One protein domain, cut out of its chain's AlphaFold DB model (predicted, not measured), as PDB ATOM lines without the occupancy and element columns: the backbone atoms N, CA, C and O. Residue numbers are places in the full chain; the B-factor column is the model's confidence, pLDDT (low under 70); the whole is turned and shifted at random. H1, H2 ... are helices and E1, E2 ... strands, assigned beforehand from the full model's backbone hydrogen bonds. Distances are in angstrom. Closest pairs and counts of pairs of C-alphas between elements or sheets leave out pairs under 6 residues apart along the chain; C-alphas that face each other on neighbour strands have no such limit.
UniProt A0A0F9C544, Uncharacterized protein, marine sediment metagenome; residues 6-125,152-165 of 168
ATOM      1  N   HIS A   6       4.342 -42.214  -1.276       55.94
ATOM      2  CA  HIS A   6       4.144 -42.858   0.030       55.94
ATOM      3  C   HIS A   6       5.435 -43.293   0.751       55.94
ATOM      4  O   HIS A   6       5.409 -43.438   1.971       55.94
ATOM      5  N   LYS A   7       6.541 -43.494   0.023       52.69
ATOM      6  CA  LYS A   7       7.860 -43.852   0.573       52.69
ATOM      7  C   LYS A   7       8.649 -42.636   1.054       52.69
ATOM      8  O   LYS A   7       9.612 -42.791   1.795       52.69
ATOM      9  N   GLN A   8       8.230 -41.427   0.679       61.72
ATOM     10  CA  GLN A   8       8.884 -40.208   1.135       61.72
ATOM     11  C   GLN A   8       8.624 -39.968   2.628       61.72
ATOM     12  O   GLN A   8       7.558 -40.300   3.168       61.72
ATOM     13  N   SER A   9       9.587 -39.318   3.291       67.44
ATOM     14  CA  SER A   9       9.436 -38.907   4.686       67.44
ATOM     15  C   SER A   9       8.151 -38.094   4.870       67.44
ATOM     16  O   SER A   9       7.757 -37.307   4.004       67.44
ATOM     17  N   PHE A  10       7.475 -38.284   6.006       58.59
ATOM     18  CA  PHE A  10       6.210 -37.603   6.299       58.59
ATOM     19  C   PHE A  10       6.324 -36.079   6.136       58.59
ATOM     20  O   PHE A  10       5.417 -35.457   5.600       58.59
ATOM     21  N   GLY A  11       7.476 -35.492   6.488       60.28
ATOM     22  CA  GLY A  11       7.749 -34.067   6.292       60.28
ATOM     23  C   GLY A  11       7.695 -33.611   4.829       60.28
ATOM     24  O   GLY A  11       7.084 -32.583   4.549       60.28
ATOM     25  N   LYS A  12       8.267 -34.381   3.888       64.56
ATOM     26  CA  LYS A  12       8.189 -34.067   2.447       64.56
ATOM     27  C   LYS A  12       6.759 -34.200   1.925       64.56
ATOM     28  O   LYS A  12       6.271 -33.300   1.250       64.56
ATOM     29  N   ARG A  13       6.060 -35.275   2.305       63.53
ATOM     30  CA  ARG A  13       4.651 -35.473   1.929       63.53
ATOM     31  C   ARG A  13       3.750 -34.359   2.457       63.53
ATOM     32  O   ARG A  13       2.921 -33.850   1.719       63.53
ATOM     33  N   PHE A  14       3.940 -33.955   3.711       60.25
ATOM     34  CA  PHE A  14       3.147 -32.914   4.364       60.25
ATOM     35  C   PHE A  14       3.315 -31.538   3.708       60.25
ATOM     36  O   PHE A  14       2.354 -30.777   3.638       60.25
ATOM     37  N   GLN A  15       4.516 -31.214   3.213       64.44
ATOM     38  CA  GLN A  15       4.735 -29.986   2.442       64.44
ATOM     39  C   GLN A  15       3.913 -29.994   1.150       64.44
ATOM     40  O   GLN A  15       3.122 -29.081   0.948       64.44
ATOM     41  N   VAL A  16       4.019 -31.065   0.361       67.19
ATOM     42  CA  VAL A  16       3.277 -31.210  -0.900       67.19
ATOM     43  C   VAL A  16       1.765 -31.216  -0.665       67.19
ATOM     44  O   VAL A  16       1.041 -30.551  -1.385       67.19
ATOM     45  N   MET A  17       1.277 -31.907   0.372       64.38
ATOM     46  CA  MET A  17      -0.157 -31.946   0.697       64.38
ATOM     47  C   MET A  17      -0.727 -30.571   1.060       64.38
ATOM     48  O   MET A  17      -1.874 -30.291   0.721       64.38
ATOM     49  N   GLY A  18       0.048 -29.738   1.765       68.69
ATOM     50  CA  GLY A  18      -0.340 -28.359   2.060       68.69
ATOM     51  C   GLY A  18      -0.461 -27.536   0.782       68.69
ATOM     52  O   GLY A  18      -1.500 -26.930   0.552       68.69
ATOM     53  N   ASP A  19       0.552 -27.612  -0.082       82.12
ATOM     54  CA  ASP A  19       0.549 -26.917  -1.371       82.12
ATOM     55  C   ASP A  19      -0.624 -27.385  -2.260       82.12
ATOM     56  O   ASP A  19      -1.299 -26.567  -2.878       82.12
ATOM     57  N   THR A  20      -0.932 -28.690  -2.276       89.56
ATOM     58  CA  THR A  20      -2.101 -29.230  -2.989       89.56
ATOM     59  C   THR A  20      -3.408 -28.659  -2.443       89.56
ATOM     60  O   THR A  20      -4.233 -28.204  -3.225       89.56
ATOM     61  N   ALA A  21      -3.611 -28.659  -1.123       93.00
ATOM     62  CA  ALA A  21      -4.848 -28.145  -0.530       93.00
ATOM     63  C   ALA A  21      -5.058 -26.651  -0.838       93.00
ATOM     64  O   ALA A  21      -6.176 -26.234  -1.138       93.00
ATOM     65  N   GLU A  22      -3.988 -25.851  -0.797       93.62
ATOM     66  CA  GLU A  22      -4.025 -24.424  -1.140       93.62
ATOM     67  C   GLU A  22      -4.332 -24.169  -2.620       93.62
ATOM     68  O   GLU A  22      -5.071 -23.229  -2.929       93.62
ATOM     69  N   ASN A  23      -3.802 -24.997  -3.526       93.00
ATOM     70  CA  ASN A  23      -4.130 -24.926  -4.951       93.00
ATOM     71  C   ASN A  23      -5.614 -25.232  -5.177       93.00
ATOM     72  O   ASN A  23      -6.317 -24.397  -5.740       93.00
ATOM     73  N   VAL A  24      -6.110 -26.352  -4.632       95.75
ATOM     74  CA  VAL A  24      -7.529 -26.733  -4.748       95.75
ATOM     75  C   VAL A  24      -8.433 -25.621  -4.212       95.75
ATOM     76  O   VAL A  24      -9.387 -25.227  -4.877       95.75
ATOM     77  N   TYR A  25      -8.123 -25.051  -3.041       96.56
ATOM     78  CA  TYR A  25      -8.893 -23.926  -2.500       96.56
ATOM     79  C   TYR A  25      -8.906 -22.715  -3.446       96.56
ATOM     80  O   TYR A  25      -9.955 -22.100  -3.652       96.56
ATOM     81  N   SER A  26      -7.750 -22.382  -4.029       94.06
ATOM     82  CA  SER A  26      -7.603 -21.247  -4.950       94.06
ATOM     83  C   SER A  26      -8.384 -21.433  -6.252       94.06
ATOM     84  O   SER A  26      -8.745 -20.439  -6.880       94.06
ATOM     85  N   GLU A  27      -8.645 -22.675  -6.649       95.12
ATOM     86  CA  GLU A  27      -9.424 -23.025  -7.838       95.12
ATOM     87  C   GLU A  27     -10.926 -23.050  -7.544       95.12
ATOM     88  O   GLU A  27     -11.700 -22.410  -8.254       95.12
ATOM     89  N   VAL A  28     -11.344 -23.733  -6.471       96.38
ATOM     90  CA  VAL A  28     -12.774 -23.958  -6.184       96.38
ATOM     91  C   VAL A  28     -13.458 -22.794  -5.467       96.38
ATOM     92  O   VAL A  28     -14.665 -22.622  -5.612       96.38
ATOM     93  N   LYS A  29     -12.709 -22.001  -4.687       95.50
ATOM     94  CA  LYS A  29     -13.162 -20.768  -4.011       95.50
ATOM     95  C   LYS A  29     -14.585 -20.838  -3.409       95.50
ATOM     96  O   LYS A  29     -15.417 -19.971  -3.679       95.50
ATOM     97  N   PRO A  30     -14.891 -21.814  -2.532       96.44
ATOM     98  CA  PRO A  30     -16.257 -22.042  -2.046       96.44
ATOM     99  C   PRO A  30     -16.794 -20.914  -1.148       96.44
ATOM    100  O   PRO A  30     -17.977 -20.883  -0.828       96.44
ATOM    101  N   LEU A  31     -15.926 -19.989  -0.722       96.31
ATOM    102  CA  LEU A  31     -16.259 -18.813   0.084       96.31
ATOM    103  C   LEU A  31     -16.224 -17.505  -0.728       96.31
ATOM    104  O   LEU A  31     -16.192 -16.422  -0.145       96.31
ATOM    105  N   GLY A  32     -16.233 -17.607  -2.061       95.50
ATOM    106  CA  GLY A  32     -16.163 -16.478  -2.983       95.50
ATOM    107  C   GLY A  32     -14.734 -16.035  -3.291       95.50
ATOM    108  O   GLY A  32     -13.759 -16.719  -2.967       95.50
ATOM    109  N   ASP A  33     -14.618 -14.876  -3.940       97.00
ATOM    110  CA  ASP A  33     -13.324 -14.321  -4.324       97.00
ATOM    111  C   ASP A  33     -12.387 -14.177  -3.125       97.00
ATOM    112  O   ASP A  33     -12.751 -13.718  -2.038       97.00
ATOM    113  N   THR A  34     -11.146 -14.600  -3.343       96.94
ATOM    114  CA  THR A  34     -10.157 -14.758  -2.288       96.94
ATOM    115  C   THR A  34      -8.785 -14.319  -2.768       96.94
ATOM    116  O   THR A  34      -8.461 -14.420  -3.953       96.94
ATOM    117  N   THR A  35      -7.961 -13.845  -1.839       95.88
ATOM    118  CA  THR A  35      -6.548 -13.559  -2.082       95.88
ATOM    119  C   THR A  35      -5.691 -14.139  -0.965       95.88
ATOM    120  O   THR A  35      -6.163 -14.353   0.156       95.88
ATOM    121  N   ARG A  36      -4.423 -14.416  -1.273       95.69
ATOM    122  CA  ARG A  36      -3.456 -14.900  -0.287       95.69
ATOM    123  C   ARG A  36      -3.283 -13.849   0.810       95.69
ATOM    124  O   ARG A  36      -3.073 -12.676   0.518       95.69
ATOM    125  N   PHE A  37      -3.322 -14.296   2.059       95.69
ATOM    126  CA  PHE A  37      -3.079 -13.463   3.235       95.69
ATOM    127  C   PHE A  37      -1.816 -13.928   3.963       95.69
ATOM    128  O   PHE A  37      -0.893 -13.142   4.168       95.69
ATOM    129  N   GLY A  38      -1.750 -15.227   4.264       92.44
ATOM    130  CA  GLY A  38      -0.634 -15.928   4.890       92.44
ATOM    131  C   GLY A  38       0.663 -15.932   4.075       92.44
ATOM    132  O   GLY A  38       0.705 -15.633   2.879       92.44
ATOM    133  N   PHE A  39       1.760 -16.333   4.720       86.94
ATOM    134  CA  PHE A  39       3.058 -16.442   4.057       86.94
ATOM    135  C   PHE A  39       3.138 -17.668   3.141       86.94
ATOM    136  O   PHE A  39       3.000 -18.805   3.591       86.94
ATOM    137  N   ARG A  40       3.544 -17.469   1.882       79.31
ATOM    138  CA  ARG A  40       3.931 -18.563   0.974       79.31
ATOM    139  C   ARG A  40       5.366 -19.026   1.259       79.31
ATOM    140  O   ARG A  40       6.264 -18.693   0.495       79.31
ATOM    141  N   ARG A  41       5.574 -19.701   2.403       72.06
ATOM    142  CA  ARG A  41       6.844 -20.281   2.930       72.06
ATOM    143  C   ARG A  41       8.119 -19.924   2.121       72.06
ATOM    144  O   ARG A  41       8.679 -20.792   1.449       72.06
ATOM    145  N   PRO A  42       8.597 -18.664   2.168       71.94
ATOM    146  CA  PRO A  42       9.777 -18.231   1.430       71.94
ATOM    147  C   PRO A  42      11.027 -19.016   1.839       71.94
ATOM    148  O   PRO A  42      11.246 -19.315   3.017       71.94
ATOM    149  N   LYS A  43      11.875 -19.332   0.853       78.62
ATOM    150  CA  LYS A  43      13.162 -19.995   1.092       78.62
ATOM    151  C   LYS A  43      14.040 -19.120   1.995       78.62
ATOM    152  O   LYS A  43      14.098 -17.908   1.821       78.62
ATOM    153  N   GLY A  44      14.728 -19.746   2.950       80.44
ATOM    154  CA  GLY A  44      15.657 -19.067   3.864       80.44
ATOM    155  C   GLY A  44      15.025 -18.476   5.129       80.44
ATOM    156  O   GLY A  44      15.759 -18.025   6.004       80.44
ATOM    157  N   VAL A  45      13.697 -18.523   5.288       83.44
ATOM    158  CA  VAL A  45      13.021 -18.017   6.494       83.44
ATOM    159  C   VAL A  45      12.680 -19.163   7.446       83.44
ATOM    160  O   VAL A  45      11.916 -20.073   7.119       83.44
ATOM    161  N   LYS A  46      13.218 -19.113   8.671       85.12
ATOM    162  CA  LYS A  46      12.929 -20.093   9.726       85.12
ATOM    163  C   LYS A  46      11.646 -19.719  10.474       85.12
ATOM    164  O   LYS A  46      11.694 -19.177  11.567       85.12
ATOM    165  N   PHE A  47      10.484 -20.073   9.929       84.62
ATOM    166  CA  PHE A  47       9.168 -19.779  10.533       84.62
ATOM    167  C   PHE A  47       8.995 -20.264  11.981       84.62
ATOM    168  O   PHE A  47       8.192 -19.716  12.736       84.62
ATOM    169  N   SER A  48       9.765 -21.268  12.405       84.44
ATOM    170  CA  SER A  48       9.766 -21.733  13.791       84.44
ATOM    171  C   SER A  48      10.341 -20.716  14.790       84.44
ATOM    172  O   SER A  48      10.264 -20.971  15.987       84.44
ATOM    173  N   SER A  49      10.935 -19.602  14.345       87.62
ATOM    174  CA  SER A  49      11.344 -18.494  15.222       87.62
ATOM    175  C   SER A  49      10.273 -17.412  15.365       87.62
ATOM    176  O   SER A  49      10.376 -16.570  16.250       87.62
ATOM    177  N   PHE A  50       9.235 -17.421  14.522       90.69
ATOM    178  CA  PHE A  50       8.213 -16.377  14.546       90.69
ATOM    179  C   PHE A  50       7.279 -16.561  15.748       90.69
ATOM    180  O   PHE A  50       6.997 -17.712  16.111       90.69
ATOM    181  N   PRO A  51       6.738 -15.471  16.323       92.75
ATOM    182  CA  PRO A  51       5.646 -15.559  17.286       92.75
ATOM    183  C   PRO A  51       4.460 -16.361  16.714       92.75
ATOM    184  O   PRO A  51       4.206 -16.274  15.506       92.75
ATOM    185  N   PRO A  52       3.703 -17.112  17.540       92.06
ATOM    186  CA  PRO A  52       2.632 -17.991  17.063       92.06
ATOM    187  C   PRO A  52       1.609 -17.311  16.145       92.06
ATOM    188  O   PRO A  52       1.233 -17.898  15.137       92.06
ATOM    189  N   GLY A  53       1.224 -16.062  16.432       93.19
ATOM    190  CA  GLY A  53       0.278 -15.304  15.604       93.19
ATOM    191  C   GLY A  53       0.757 -15.092  14.164       93.19
ATOM    192  O   GLY A  53      -0.015 -15.302  13.236       93.19
ATOM    193  N   PHE A  54       2.039 -14.761  13.964       92.31
ATOM    194  CA  PHE A  54       2.626 -14.634  12.623       92.31
ATOM    195  C   PHE A  54       2.870 -15.992  11.963       92.31
ATOM    196  O   PHE A  54       2.692 -16.143  10.759       92.31
ATOM    197  N   ARG A  55       3.288 -16.994  12.745       91.62
ATOM    198  CA  ARG A  55       3.554 -18.349  12.238       91.62
ATOM    199  C   ARG A  55       2.289 -19.048  11.735       91.62
ATOM    200  O   ARG A  55       2.370 -19.871  10.829       91.62
ATOM    201  N   HIS A  56       1.159 -18.766  12.370       94.00
ATOM    202  CA  HIS A  56      -0.138 -19.385  12.111       94.00
ATOM    203  C   HIS A  56      -1.160 -18.336  11.657       94.00
ATOM    204  O   HIS A  56      -2.316 -18.362  12.075       94.00
ATOM    205  N   MET A  57      -0.702 -17.377  10.852       96.00
ATOM    206  CA  MET A  57      -1.578 -16.457  10.138       96.00
ATOM    207  C   MET A  57      -2.414 -17.243   9.117       96.00
ATOM    208  O   MET A  57      -1.818 -18.075   8.432       96.00
ATOM    209  N   PRO A  58      -3.733 -16.987   8.998       97.62
ATOM    210  CA  PRO A  58      -4.582 -17.679   8.033       97.62
ATOM    211  C   PRO A  58      -4.054 -17.561   6.604       97.62
ATOM    212  O   PRO A  58      -3.518 -16.522   6.213       97.62
ATOM    213  N   ASP A  59      -4.219 -18.619   5.821       96.94
ATOM    214  CA  ASP A  59      -3.635 -18.725   4.485       96.94
ATOM    215  C   ASP A  59      -4.240 -17.724   3.493       96.94
ATOM    216  O   ASP A  59      -3.510 -17.130   2.692       96.94
ATOM    217  N   PHE A  60      -5.549 -17.486   3.569       98.00
ATOM    218  CA  PHE A  60      -6.288 -16.627   2.644       98.00
ATOM    219  C   PHE A  60      -7.250 -15.678   3.363       98.00
ATOM    220  O   PHE A  60      -7.580 -15.845   4.539       98.00
ATOM    221  N   ILE A  61      -7.719 -14.677   2.626       98.19
ATOM    222  CA  ILE A  61      -8.785 -13.765   3.032       98.19
ATOM    223  C   ILE A  61      -9.815 -13.642   1.903       98.19
ATOM    224  O   ILE A  61      -9.467 -13.701   0.721       98.19
ATOM    225  N   THR A  62     -11.083 -13.502   2.271       97.69
ATOM    226  CA  THR A  62     -12.207 -13.164   1.383       97.69
ATOM    227  C   THR A  62     -12.830 -11.844   1.839       97.69
ATOM    228  O   THR A  62     -12.391 -11.247   2.823       97.69
ATOM    229  N   ALA A  63     -13.897 -11.393   1.174       96.31
ATOM    230  CA  ALA A  63     -14.669 -10.239   1.638       96.31
ATOM    231  C   ALA A  63     -15.264 -10.423   3.052       96.31
ATOM    232  O   ALA A  63     -15.609  -9.438   3.700       96.31
ATOM    233  N   SER A  64     -15.399 -11.664   3.537       96.44
ATOM    234  CA  SER A  64     -16.082 -11.956   4.805       96.44
ATOM    235  C   SER A  64     -15.256 -12.762   5.801       96.44
ATOM    236  O   SER A  64     -15.459 -12.612   7.001       96.44
ATOM    237  N   TYR A  65     -14.329 -13.606   5.351       98.25
ATOM    238  CA  TYR A  65     -13.631 -14.568   6.203       98.25
ATOM    239  C   TYR A  65     -12.116 -14.459   6.074       98.25
ATOM    240  O   TYR A  65     -11.578 -14.236   4.991       98.25
ATOM    241  N   LEU A  66     -11.429 -14.731   7.182       98.69
ATOM    242  CA  LEU A  66     -10.085 -15.298   7.120       98.69
ATOM    243  C   LEU A  66     -10.221 -16.805   6.893       98.69
ATOM    244  O   LEU A  66     -11.094 -17.434   7.490       98.69
ATOM    245  N   VAL A  67      -9.377 -17.393   6.055       98.50
ATOM    246  CA  VAL A  67      -9.486 -18.808   5.687       98.50
ATOM    247  C   VAL A  67      -8.174 -19.522   5.964       98.50
ATOM    248  O   VAL A  67      -7.136 -19.172   5.410       98.50
ATOM    249  N   GLU A  68      -8.241 -20.526   6.833       98.19
ATOM    250  CA  GLU A  68      -7.163 -21.486   7.062       98.19
ATOM    251  C   GLU A  68      -7.389 -22.705   6.164       98.19
ATOM    252  O   GLU A  68      -8.460 -23.322   6.197       98.19
ATOM    253  N   VAL A  69      -6.370 -23.076   5.396       97.00
ATOM    254  CA  VAL A  69      -6.400 -24.218   4.489       97.00
ATOM    255  C   VAL A  69      -5.607 -25.367   5.097       97.00
ATOM    256  O   VAL A  69      -4.472 -25.231   5.555       97.00
ATOM    257  N   MET A  70      -6.202 -26.554   5.110       95.81
ATOM    258  CA  MET A  70      -5.540 -27.750   5.610       95.81
ATOM    259  C   MET A  70      -5.808 -28.953   4.719       95.81
ATOM    260  O   MET A  70      -6.839 -29.054   4.064       95.81
ATOM    261  N   GLY A  71      -4.874 -29.898   4.737       93.75
ATOM    262  CA  GLY A  71      -4.999 -31.172   4.044       93.75
ATOM    263  C   GLY A  71      -4.966 -32.339   5.021       93.75
ATOM    264  O   GLY A  71      -4.229 -32.317   6.012       93.75
ATOM    265  N   LEU A  72      -5.720 -33.385   4.707       92.88
ATOM    266  CA  LEU A  72      -5.603 -34.700   5.326       92.88
ATOM    267  C   LEU A  72      -5.492 -35.789   4.257       92.88
ATOM    268  O   LEU A  72      -5.798 -35.567   3.085       92.88
ATOM    269  N   GLY A  73      -4.979 -36.950   4.657       88.88
ATOM    270  CA  GLY A  73      -4.688 -38.057   3.750       88.88
ATOM    271  C   GLY A  73      -5.573 -39.277   3.988       88.88
ATOM    272  O   GLY A  73      -6.670 -39.197   4.533       88.88
ATOM    273  N   ARG A  74      -5.050 -40.442   3.599       90.56
ATOM    274  CA  ARG A  74      -5.783 -41.717   3.564       90.56
ATOM    275  C   ARG A  74      -6.290 -42.199   4.920       90.56
ATOM    276  O   ARG A  74      -7.240 -42.972   4.966       90.56
ATOM    277  N   ASP A  75      -5.660 -41.773   6.010       93.00
ATOM    278  CA  ASP A  75      -6.090 -42.131   7.362       93.00
ATOM    279  C   ASP A  75      -7.380 -41.417   7.788       93.00
ATOM    280  O   ASP A  75      -7.964 -41.793   8.801       93.00
ATOM    281  N   GLY A  76      -7.849 -40.424   7.019       94.50
ATOM    282  CA  GLY A  76      -9.085 -39.704   7.312       94.50
ATOM    283  C   GLY A  76      -8.995 -38.849   8.575       94.50
ATOM    284  O   GLY A  76     -10.032 -38.488   9.128       94.50
ATOM    285  N   ILE A  77      -7.782 -38.543   9.050       96.19
ATOM    286  CA  ILE A  77      -7.553 -37.778  10.277       96.19
ATOM    287  C   ILE A  77      -6.851 -36.470   9.934       96.19
ATOM    288  O   ILE A  77      -5.741 -36.448   9.397       96.19
ATOM    289  N   LEU A  78      -7.455 -35.357  10.333       95.62
ATOM    290  CA  LEU A  78      -6.823 -34.053  10.258       95.62
ATOM    291  C   LEU A  78      -5.840 -33.879  11.423       95.62
ATOM    292  O   LEU A  78      -6.224 -33.509  12.531       95.62
ATOM    293  N   LYS A  79      -4.554 -34.141  11.172       93.44
ATOM    294  CA  LYS A  79      -3.478 -34.004  12.177       93.44
ATOM    295  C   LYS A  79      -2.798 -32.628  12.166       93.44
ATOM    296  O   LYS A  79      -2.005 -32.310  13.048       93.44
ATOM    297  N   SER A  80      -3.070 -31.803  11.154       91.06
ATOM    298  CA  SER A  80      -2.430 -30.493  10.963       91.06
ATOM    299  C   SER A  80      -2.889 -29.423  11.958       91.06
ATOM    300  O   SER A  80      -2.223 -28.388  12.068       91.06
ATOM    301  N   LEU A  81      -3.982 -29.654  12.699       95.94
ATOM    302  CA  LEU A  81      -4.464 -28.753  13.746       95.94
ATOM    303  C   LEU A  81      -3.671 -28.952  15.048       95.94
ATOM    304  O   LEU A  81      -4.147 -29.520  16.034       95.94
ATOM    305  N   LYS A  82      -2.423 -28.480  15.028       95.94
ATOM    306  CA  LYS A  82      -1.548 -28.418  16.206       95.94
ATOM    307  C   LYS A  82      -2.131 -27.481  17.265       95.94
ATOM    308  O   LYS A  82      -2.782 -26.497  16.912       95.94
ATOM    309  N   ILE A  83      -1.838 -27.726  18.543       96.94
ATOM    310  CA  ILE A  83      -2.362 -26.895  19.646       96.94
ATOM    311  C   ILE A  83      -1.974 -25.422  19.468       96.94
ATOM    312  O   ILE A  83      -2.844 -24.554  19.467       96.94
ATOM    313  N   THR A  84      -0.699 -25.139  19.184       95.62
ATOM    314  CA  THR A  84      -0.221 -23.762  18.960       95.62
ATOM    315  C   THR A  84      -0.908 -23.076  17.781       95.62
ATOM    316  O   THR A  84      -1.087 -21.860  17.795       95.62
ATOM    317  N   LYS A  85      -1.292 -23.847  16.753       96.88
ATOM    318  CA  LYS A  85      -2.046 -23.340  15.604       96.88
ATOM    319  C   LYS A  85      -3.484 -23.033  16.006       96.88
ATOM    320  O   LYS A  85      -3.952 -21.940  15.718       96.88
ATOM    321  N   TYR A  86      -4.163 -23.947  16.698       98.31
ATOM    322  CA  TYR A  86      -5.526 -23.723  17.184       98.31
ATOM    323  C   TYR A  86      -5.624 -22.468  18.063       98.31
ATOM    324  O   TYR A  86      -6.502 -21.634  17.841       98.31
ATOM    325  N   ASP A  87      -4.698 -22.291  19.007       98.00
ATOM    326  CA  ASP A  87      -4.702 -21.123  19.892       98.00
ATOM    327  C   ASP A  87      -4.421 -19.821  19.129       98.00
ATOM    328  O   ASP A  87      -5.092 -18.815  19.353       98.00
ATOM    329  N   ALA A  88      -3.497 -19.833  18.165       97.94
ATOM    330  CA  ALA A  88      -3.250 -18.672  17.313       97.94
ATOM    331  C   ALA A  88      -4.465 -18.331  16.427       97.94
ATOM    332  O   ALA A  88      -4.858 -17.166  16.339       97.94
ATOM    333  N   LEU A  89      -5.101 -19.334  15.815       98.56
ATOM    334  CA  LEU A  89      -6.293 -19.141  14.986       98.56
ATOM    335  C   LEU A  89      -7.496 -18.657  15.804       98.56
ATOM    336  O   LEU A  89      -8.323 -17.912  15.284       98.56
ATOM    337  N   LYS A  90      -7.570 -19.001  17.094       98.62
ATOM    338  CA  LYS A  90      -8.577 -18.455  18.015       98.62
ATOM    339  C   LYS A  90      -8.431 -16.946  18.170       98.62
ATOM    340  O   LYS A  90      -9.435 -16.236  18.163       98.62
ATOM    341  N   GLU A  91      -7.205 -16.450  18.299       98.56
ATOM    342  CA  GLU A  91      -6.963 -15.007  18.374       98.56
ATOM    343  C   GLU A  91      -7.231 -14.318  17.029       98.56
ATOM    344  O   GLU A  91      -7.875 -13.268  17.007       98.56
ATOM    345  N   TRP A  92      -6.864 -14.940  15.901       98.56
ATOM    346  CA  TRP A  92      -7.230 -14.442  14.567       98.56
ATOM    347  C   TRP A  92      -8.741 -14.394  14.337       98.56
ATOM    348  O   TRP A  92      -9.244 -13.418  13.778       98.56
ATOM    349  N   HIS A  93      -9.483 -15.397  14.809       98.69
ATOM    350  CA  HIS A  93     -10.942 -15.410  14.751       98.69
ATOM    351  C   HIS A  93     -11.531 -14.211  15.505       98.69
ATOM    352  O   HIS A  93     -12.326 -13.466  14.935       98.69
ATOM    353  N   LYS A  94     -11.088 -13.960  16.745       98.56
ATOM    354  CA  LYS A  94     -11.531 -12.784  17.516       98.56
ATOM    355  C   LYS A  94     -11.173 -11.470  16.825       98.56
ATOM    356  O   LYS A  94     -11.991 -10.552  16.808       98.56
ATOM    357  N   LEU A  95      -9.962 -11.365  16.277       98.19
ATOM    358  CA  LEU A  95      -9.513 -10.160  15.584       98.19
ATOM    359  C   LEU A  95     -10.359  -9.888  14.337       98.19
ATOM    360  O   LEU A  95     -10.799  -8.761  14.147       98.19
ATOM    361  N   SER A  96     -10.629 -10.914  13.528       98.38
ATOM    362  CA  SER A  96     -11.491 -10.796  12.349       98.38
ATOM    363  C   SER A  96     -12.887 -10.298  12.723       98.38
ATOM    364  O   SER A  96     -13.347  -9.324  12.131       98.38
ATOM    365  N   LEU A  97     -13.513 -10.869  13.761       98.38
ATOM    366  CA  LEU A  97     -14.810 -10.395  14.259       98.38
ATOM    367  C   LEU A  97     -14.756  -8.931  14.721       98.38
ATOM    368  O   LEU A  97     -15.630  -8.137  14.385       98.38
ATOM    369  N   LYS A  98     -13.705  -8.548  15.459       98.25
ATOM    370  CA  LYS A  98     -13.510  -7.166  15.929       98.25
ATOM    371  C   LYS A  98     -13.393  -6.166  14.773       98.25
ATOM    372  O   LYS A  98     -13.797  -5.018  14.924       98.25
ATOM    373  N   LEU A  99     -12.827  -6.592  13.647       97.06
ATOM    374  CA  LEU A  99     -12.646  -5.775  12.445       97.06
ATOM    375  C   LEU A  99     -13.849  -5.833  11.485       97.06
ATOM    376  O   LEU A  99     -13.762  -5.295  10.386       97.06
ATOM    377  N   GLY A 100     -14.964  -6.456  11.887       97.31
ATOM    378  CA  GLY A 100     -16.201  -6.523  11.098       97.31
ATOM    379  C   GLY A 100     -16.294  -7.707  10.130       97.31
ATOM    380  O   GLY A 100     -17.246  -7.780   9.358       97.31
ATOM    381  N   GLY A 101     -15.337  -8.637  10.164       97.38
ATOM    382  CA  GLY A 101     -15.423  -9.905   9.440       97.38
ATOM    383  C   GLY A 101     -16.295 -10.941  10.157       97.38
ATOM    384  O   GLY A 101     -16.778 -10.728  11.268       97.38
ATOM    385  N   LEU A 102     -16.451 -12.107   9.536       97.81
ATOM    386  CA  LEU A 102     -17.206 -13.257  10.051       97.81
ATOM    387  C   LEU A 102     -16.314 -14.303  10.748       97.81
ATOM    388  O   LEU A 102     -16.774 -15.394  11.096       97.81
ATOM    389  N   GLY A 103     -15.041 -13.973  10.992       98.19
ATOM    390  CA  GLY A 103     -14.092 -14.824  11.703       98.19
ATOM    391  C   GLY A 103     -13.222 -15.689  10.786       98.19
ATOM    392  O   GLY A 103     -13.095 -15.452   9.586       98.19
ATOM    393  N   VAL A 104     -12.597 -16.708  11.384       98.69
ATOM    394  CA  VAL A 104     -11.856 -17.759  10.669       98.69
ATOM    395  C   VAL A 104     -12.794 -18.885  10.222       98.69
ATOM    396  O   VAL A 104     -13.516 -19.454  11.047       98.69
ATOM    397  N   ALA A 105     -12.736 -19.226   8.937       98.56
ATOM    398  CA  ALA A 105     -13.275 -20.451   8.359       98.56
ATOM    399  C   ALA A 105     -12.133 -21.418   8.014       98.56
ATOM    400  O   ALA A 105     -10.991 -21.008   7.798       98.56
ATOM    401  N   PHE A 106     -12.446 -22.707   7.962       98.56
ATOM    402  CA  PHE A 106     -11.492 -23.760   7.652       98.56
ATOM    403  C   PHE A 106     -11.898 -24.467   6.373       98.56
ATOM    404  O   PHE A 106     -12.993 -25.023   6.301       98.56
ATOM    405  N   PHE A 107     -10.996 -24.486   5.402       98.38
ATOM    406  CA  PHE A 107     -11.097 -25.345   4.235       98.38
ATOM    407  C   PHE A 107     -10.248 -26.593   4.468       98.38
ATOM    408  O   PHE A 107      -9.053 -26.492   4.758       98.38
ATOM    409  N   ILE A 108     -10.856 -27.773   4.366       97.94
ATOM    410  CA  ILE A 108     -10.167 -29.045   4.597       97.94
ATOM    411  C   ILE A 108     -10.260 -29.900   3.344       97.94
ATOM    412  O   ILE A 108     -11.344 -30.337   2.971       97.94
ATOM    413  N   TRP A 109      -9.105 -30.178   2.745       97.19
ATOM    414  CA  TRP A 109      -8.956 -31.070   1.603       97.19
ATOM    415  C   TRP A 109      -8.655 -32.503   2.048       97.19
ATOM    416  O   TRP A 109      -7.674 -32.756   2.751       97.19
ATOM    417  N   ASN A 110      -9.466 -33.458   1.601       95.69
ATOM    418  CA  ASN A 110      -9.216 -34.886   1.723       95.69
ATOM    419  C   ASN A 110      -8.736 -35.444   0.381       95.69
ATOM    420  O   ASN A 110      -9.526 -35.875  -0.462       95.69
ATOM    421  N   SER A 111      -7.415 -35.507   0.224       93.00
ATOM    422  CA  SER A 111      -6.784 -35.937  -1.027       93.00
ATOM    423  C   SER A 111      -7.059 -37.392  -1.401       93.00
ATOM    424  O   SER A 111      -6.891 -37.770  -2.551       93.00
ATOM    425  N   SER A 112      -7.467 -38.234  -0.447       92.31
ATOM    426  CA  SER A 112      -7.766 -39.648  -0.718       92.31
ATOM    427  C   SER A 112      -9.196 -39.888  -1.183       92.31
ATOM    428  O   SER A 112      -9.507 -40.994  -1.617       92.31
ATOM    429  N   LYS A 113     -10.064 -38.882  -1.054       94.00
ATOM    430  CA  LYS A 113     -11.456 -38.920  -1.510       94.00
ATOM    431  C   LYS A 113     -11.739 -37.930  -2.636       94.00
ATOM    432  O   LYS A 113     -12.866 -37.897  -3.101       94.00
ATOM    433  N   SER A 114     -10.755 -37.123  -3.026       95.06
ATOM    434  CA  SER A 114     -10.944 -35.995  -3.937       95.06
ATOM    435  C   SER A 114     -12.074 -35.052  -3.489       95.06
ATOM    436  O   SER A 114     -12.847 -34.552  -4.298       95.06
ATOM    437  N   GLN A 115     -12.174 -34.830  -2.174       96.62
ATOM    438  CA  GLN A 115     -13.257 -34.079  -1.536       96.62
ATOM    439  C   GLN A 115     -12.730 -32.973  -0.641       96.62
ATOM    440  O   GLN A 115     -11.762 -33.173   0.093       96.62
ATOM    441  N   TYR A 116     -13.419 -31.839  -0.622       97.75
ATOM    442  CA  TYR A 116     -13.196 -30.780   0.350       97.75
ATOM    443  C   TYR A 116     -14.445 -30.486   1.169       97.75
ATOM    444  O   TYR A 116     -15.573 -30.789   0.780       97.75
ATOM    445  N   LEU A 117     -14.229 -29.851   2.314       98.19
ATOM    446  CA  LEU A 117     -15.298 -29.296   3.121       98.19
ATOM    447  C   LEU A 117     -14.920 -27.927   3.682       98.19
ATOM    448  O   LEU A 117     -13.735 -27.587   3.785       98.19
ATOM    449  N   VAL A 118     -15.938 -27.162   4.067       98.50
ATOM    450  CA  VAL A 118     -15.794 -25.889   4.773       98.50
ATOM    451  C   VAL A 118     -16.444 -25.980   6.147       98.50
ATOM    452  O   VAL A 118     -17.617 -26.334   6.265       98.50
ATOM    453  N   LEU A 119     -15.696 -25.610   7.186       98.25
ATOM    454  CA  LEU A 119     -16.190 -25.484   8.557       98.25
ATOM    455  C   LEU A 119     -16.059 -24.051   9.049       98.25
ATOM    456  O   LEU A 119     -15.057 -23.376   8.806       98.25
ATOM    457  N   ASN A 120     -17.049 -23.604   9.816       97.81
ATOM    458  CA  ASN A 120     -16.914 -22.384  10.598       97.81
ATOM    459  C   ASN A 120     -16.141 -22.660  11.906       97.81
ATOM    460  O   ASN A 120     -15.956 -23.802  12.339       97.81
ATOM    461  N   TRP A 121     -15.713 -21.587  12.571       98.12
ATOM    462  CA  TRP A 121     -14.984 -21.669  13.838       98.12
ATOM    463  C   TRP A 121     -15.726 -22.444  14.941       98.12
ATOM    464  O   TRP A 121     -15.107 -23.214  15.675       98.12
ATOM    465  N   LYS A 122     -17.049 -22.269  15.068       98.12
ATOM    466  CA  LYS A 122     -17.859 -22.904  16.122       98.12
ATOM    467  C   LYS A 122     -17.835 -24.428  16.002       98.12
ATOM    468  O   LYS A 122     -17.698 -25.109  17.020       98.12
ATOM    469  N   ASP A 123     -17.922 -24.956  14.786       98.12
ATOM    470  CA  ASP A 123     -17.886 -26.401  14.552       98.12
ATOM    471  C   ASP A 123     -16.501 -26.988  14.828       98.12
ATOM    472  O   ASP A 123     -16.396 -28.048  15.451       98.12
ATOM    473  N   VAL A 124     -15.429 -26.258  14.497       98.12
ATOM    474  CA  VAL A 124     -14.067 -26.653  14.885       98.12
ATOM    475  C   VAL A 124     -13.895 -26.666  16.405       98.12
ATOM    476  O   VAL A 124     -13.321 -27.613  16.940       98.12
ATOM    477  N   VAL A 125     -14.426 -25.675  17.131       98.44
ATOM    478  CA  VAL A 125     -14.395 -25.665  18.608       98.44
ATOM    479  C   VAL A 125     -15.112 -26.889  19.186       98.44
ATOM    480  O   VAL A 125     -14.594 -27.522  20.110       98.44
ATOM    481  N   TRP A 152     -12.425 -37.118   9.750       97.38
ATOM    482  CA  TRP A 152     -13.152 -36.666   8.554       97.38
ATOM    483  C   TRP A 152     -14.650 -36.977   8.597       97.38
ATOM    484  O   TRP A 152     -15.472 -36.119   8.297       97.38
ATOM    485  N   VAL A 153     -15.002 -38.193   9.023       96.25
ATOM    486  CA  VAL A 153     -16.395 -38.656   9.105       96.25
ATOM    487  C   VAL A 153     -17.256 -37.815  10.045       96.25
ATOM    488  O   VAL A 153     -18.457 -37.757   9.855       96.25
ATOM    489  N   ARG A 154     -16.664 -37.149  11.040       97.19
ATOM    490  CA  ARG A 154     -17.389 -36.231  11.930       97.19
ATOM    491  C   ARG A 154     -17.420 -34.810  11.390       97.19
ATOM    492  O   ARG A 154     -18.370 -34.075  11.636       97.19
ATOM    493  N   LEU A 155     -16.353 -34.417  10.697       97.44
ATOM    494  CA  LEU A 155     -16.232 -33.091  10.107       97.44
ATOM    495  C   LEU A 155     -17.249 -32.892   8.983       97.44
ATOM    496  O   LEU A 155     -17.840 -31.821   8.900       97.44
ATOM    497  N   ILE A 156     -17.485 -33.919   8.162       96.25
ATOM    498  CA  ILE A 156     -18.417 -33.833   7.032       96.25
ATOM    499  C   ILE A 156     -19.860 -33.562   7.486       96.25
ATOM    500  O   ILE A 156     -20.521 -32.709   6.909       96.25
ATOM    501  N   ASP A 157     -20.301 -34.173   8.590       95.00
ATOM    502  CA  ASP A 157     -21.649 -33.989   9.158       95.00
ATOM    503  C   ASP A 157     -21.898 -32.568   9.691       95.00
ATOM    504  O   ASP A 157     -23.035 -32.176   9.956       95.00
ATOM    505  N   LYS A 158     -20.824 -31.805   9.911       95.69
ATOM    506  CA  LYS A 158     -20.854 -30.438  10.449       95.69
ATOM    507  C   LYS A 158     -20.509 -29.383   9.415       95.69
ATOM    508  O   LYS A 158     -20.549 -28.196   9.724       95.69
ATOM    509  N   ALA A 159     -20.095 -29.808   8.229       96.00
ATOM    510  CA  ALA A 159     -19.621 -28.904   7.213       96.00
ATOM    511  C   ALA A 159     -20.756 -27.987   6.750       96.00
ATOM    512  O   ALA A 159     -21.862 -28.436   6.457       96.00
ATOM    513  N   THR A 160     -20.459 -26.696   6.634       94.25
ATOM    514  CA  THR A 160     -21.362 -25.746   5.976       94.25
ATOM    515  C   THR A 160     -21.456 -26.048   4.480       94.25
ATOM    516  O   THR A 160     -22.469 -25.769   3.845       94.25
ATOM    517  N   PHE A 161     -20.382 -26.597   3.912       94.69
ATOM    518  CA  PHE A 161     -20.280 -26.940   2.503       94.69
ATOM    519  C   PHE A 161     -19.384 -28.165   2.323       94.69
ATOM    520  O   PHE A 161     -18.347 -28.269   2.981       94.69
ATOM    521  N   VAL A 162     -19.757 -29.048   1.403       95.94
ATOM    522  CA  VAL A 162     -18.960 -30.197   0.960       95.94
ATOM    523  C   VAL A 162     -18.951 -30.184  -0.562       95.94
ATOM    524  O   VAL A 162     -19.998 -29.973  -1.172       95.94
ATOM    525  N   GLY A 163     -17.787 -30.400  -1.165       95.69
ATOM    526  CA  GLY A 163     -17.655 -30.482  -2.613       95.69
ATOM    527  C   GLY A 163     -16.608 -31.498  -3.034       95.69
ATOM    528  O   GLY A 163     -15.716 -31.856  -2.263       95.69
ATOM    529  N   ASP A 164     -16.723 -31.942  -4.275       95.62
ATOM    530  CA  ASP A 164     -15.734 -32.779  -4.940       95.62
ATOM    531  C   ASP A 164     -14.812 -31.896  -5.798       95.62
ATOM    532  O   ASP A 164     -15.198 -30.812  -6.249       95.62
ATOM    533  N   HIS A 165     -13.576 -32.338  -6.004       92.56
ATOM    534  CA  HIS A 165     -12.642 -31.713  -6.936       92.56
ATOM    535  C   HIS A 165     -11.738 -32.791  -7.529       92.56
ATOM    536  O   HIS A 165     -10.890 -33.358  -6.843       92.56
TER     537      HIS A 165
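This is residues 6 to 125 and 152 to 165 of the 168 residues of an uncharacterized protein of marine sediment metagenome (UniProt A0A0F9C544). What is the main picture? A strongly twisted sheet of six strands curls like part of a barrel round residues 14 to 28 of H1, while H3 and the short H4 and H5 graze the sheet away from H1. Residues 6 to 12 stick out, of which 10 to 12 belong to H1. What is it made of? The printed part has 134 residues, with five named helices and six named strands in the order H1 E1 H2 E2 E3 H3 E4 E5 H4 H5 E6, a mixed class. The sheet runs E1 E2 E3 E4 E5 E6, mixed, and the whole is compact, with a radius of gyration of the C-alphas of 14.3 A and spans of 44 by 38 by 26 A.

How is the sheet paired? Inner strands E3, residues 66 to 72, and E4, residues 104 to 110, are parallel, with N 70 and O 107 2.9 A apart; H3, residues 83 to 98, between them in the chain, completes a strand-helix-strand unit with a right-handed crossover. E2, residues 60 to 62, forms a hairpin with E3, with N 67 and O 60 2.8 A apart, and is antiparallel to edge strand E1, residues 34 to 36, with N 61 and O 35 2.9 A apart. E5, residues 115 to 120, forms a hairpin with E4, with N 106 and O 119 2.8 A apart, and is antiparallel to edge strand E6, residues 161 to 164, with N 116 and O 163 2.8 A apart. Which helices are on it? H1, residues 10 to 28, is on one face, making two layers, helix and sheet; its closest C-alphas to E3 are those of Ala 21 and Gly 71, 5.5 A. H3, H4, residues 121 to 125, and H5, residues 152 to 156, only graze the sheet; the closest C-alphas of H3 and E4 are those of His 93 and Val 104, 4.8 A. H2, residues 52 to 55, is not on the sheet but touches H3, the closest C-alphas being those of Gly 53 and Ala 88, 5.2 A. How do the helix backbones run? Every O i to N i+4 pair is within hydrogen-bond range in H1, H3, H4 and H5; H2 is too short for one.

Where do the strands lie? E3 is 20.0 A long from C-alpha 66 at (-10.085, -15.298, 7.120), E4 19.5 A, E5 17.2 A and E6 10.5 A, ending at C-alpha 164 at (-15.734, -32.779, -4.940). Where are the long helices? H1 is 26.5 A long, from C-alpha 10 at (6.210, -37.603, 6.299), and H3 is 23.0 A.

How far does it reach? The two C-alphas farthest apart are those of Lys 7 and Gly 100, 45.6 A. What is missing or long? Residues 126 to 151 are not printed, with C-alphas 125 and 152 15.0 A apart; the link from E1 to H2, residues 37 to 51, is long. Where is confidence low? Residues 6 to 18 have pLDDT under 70; the mean of the printed part is 91.5.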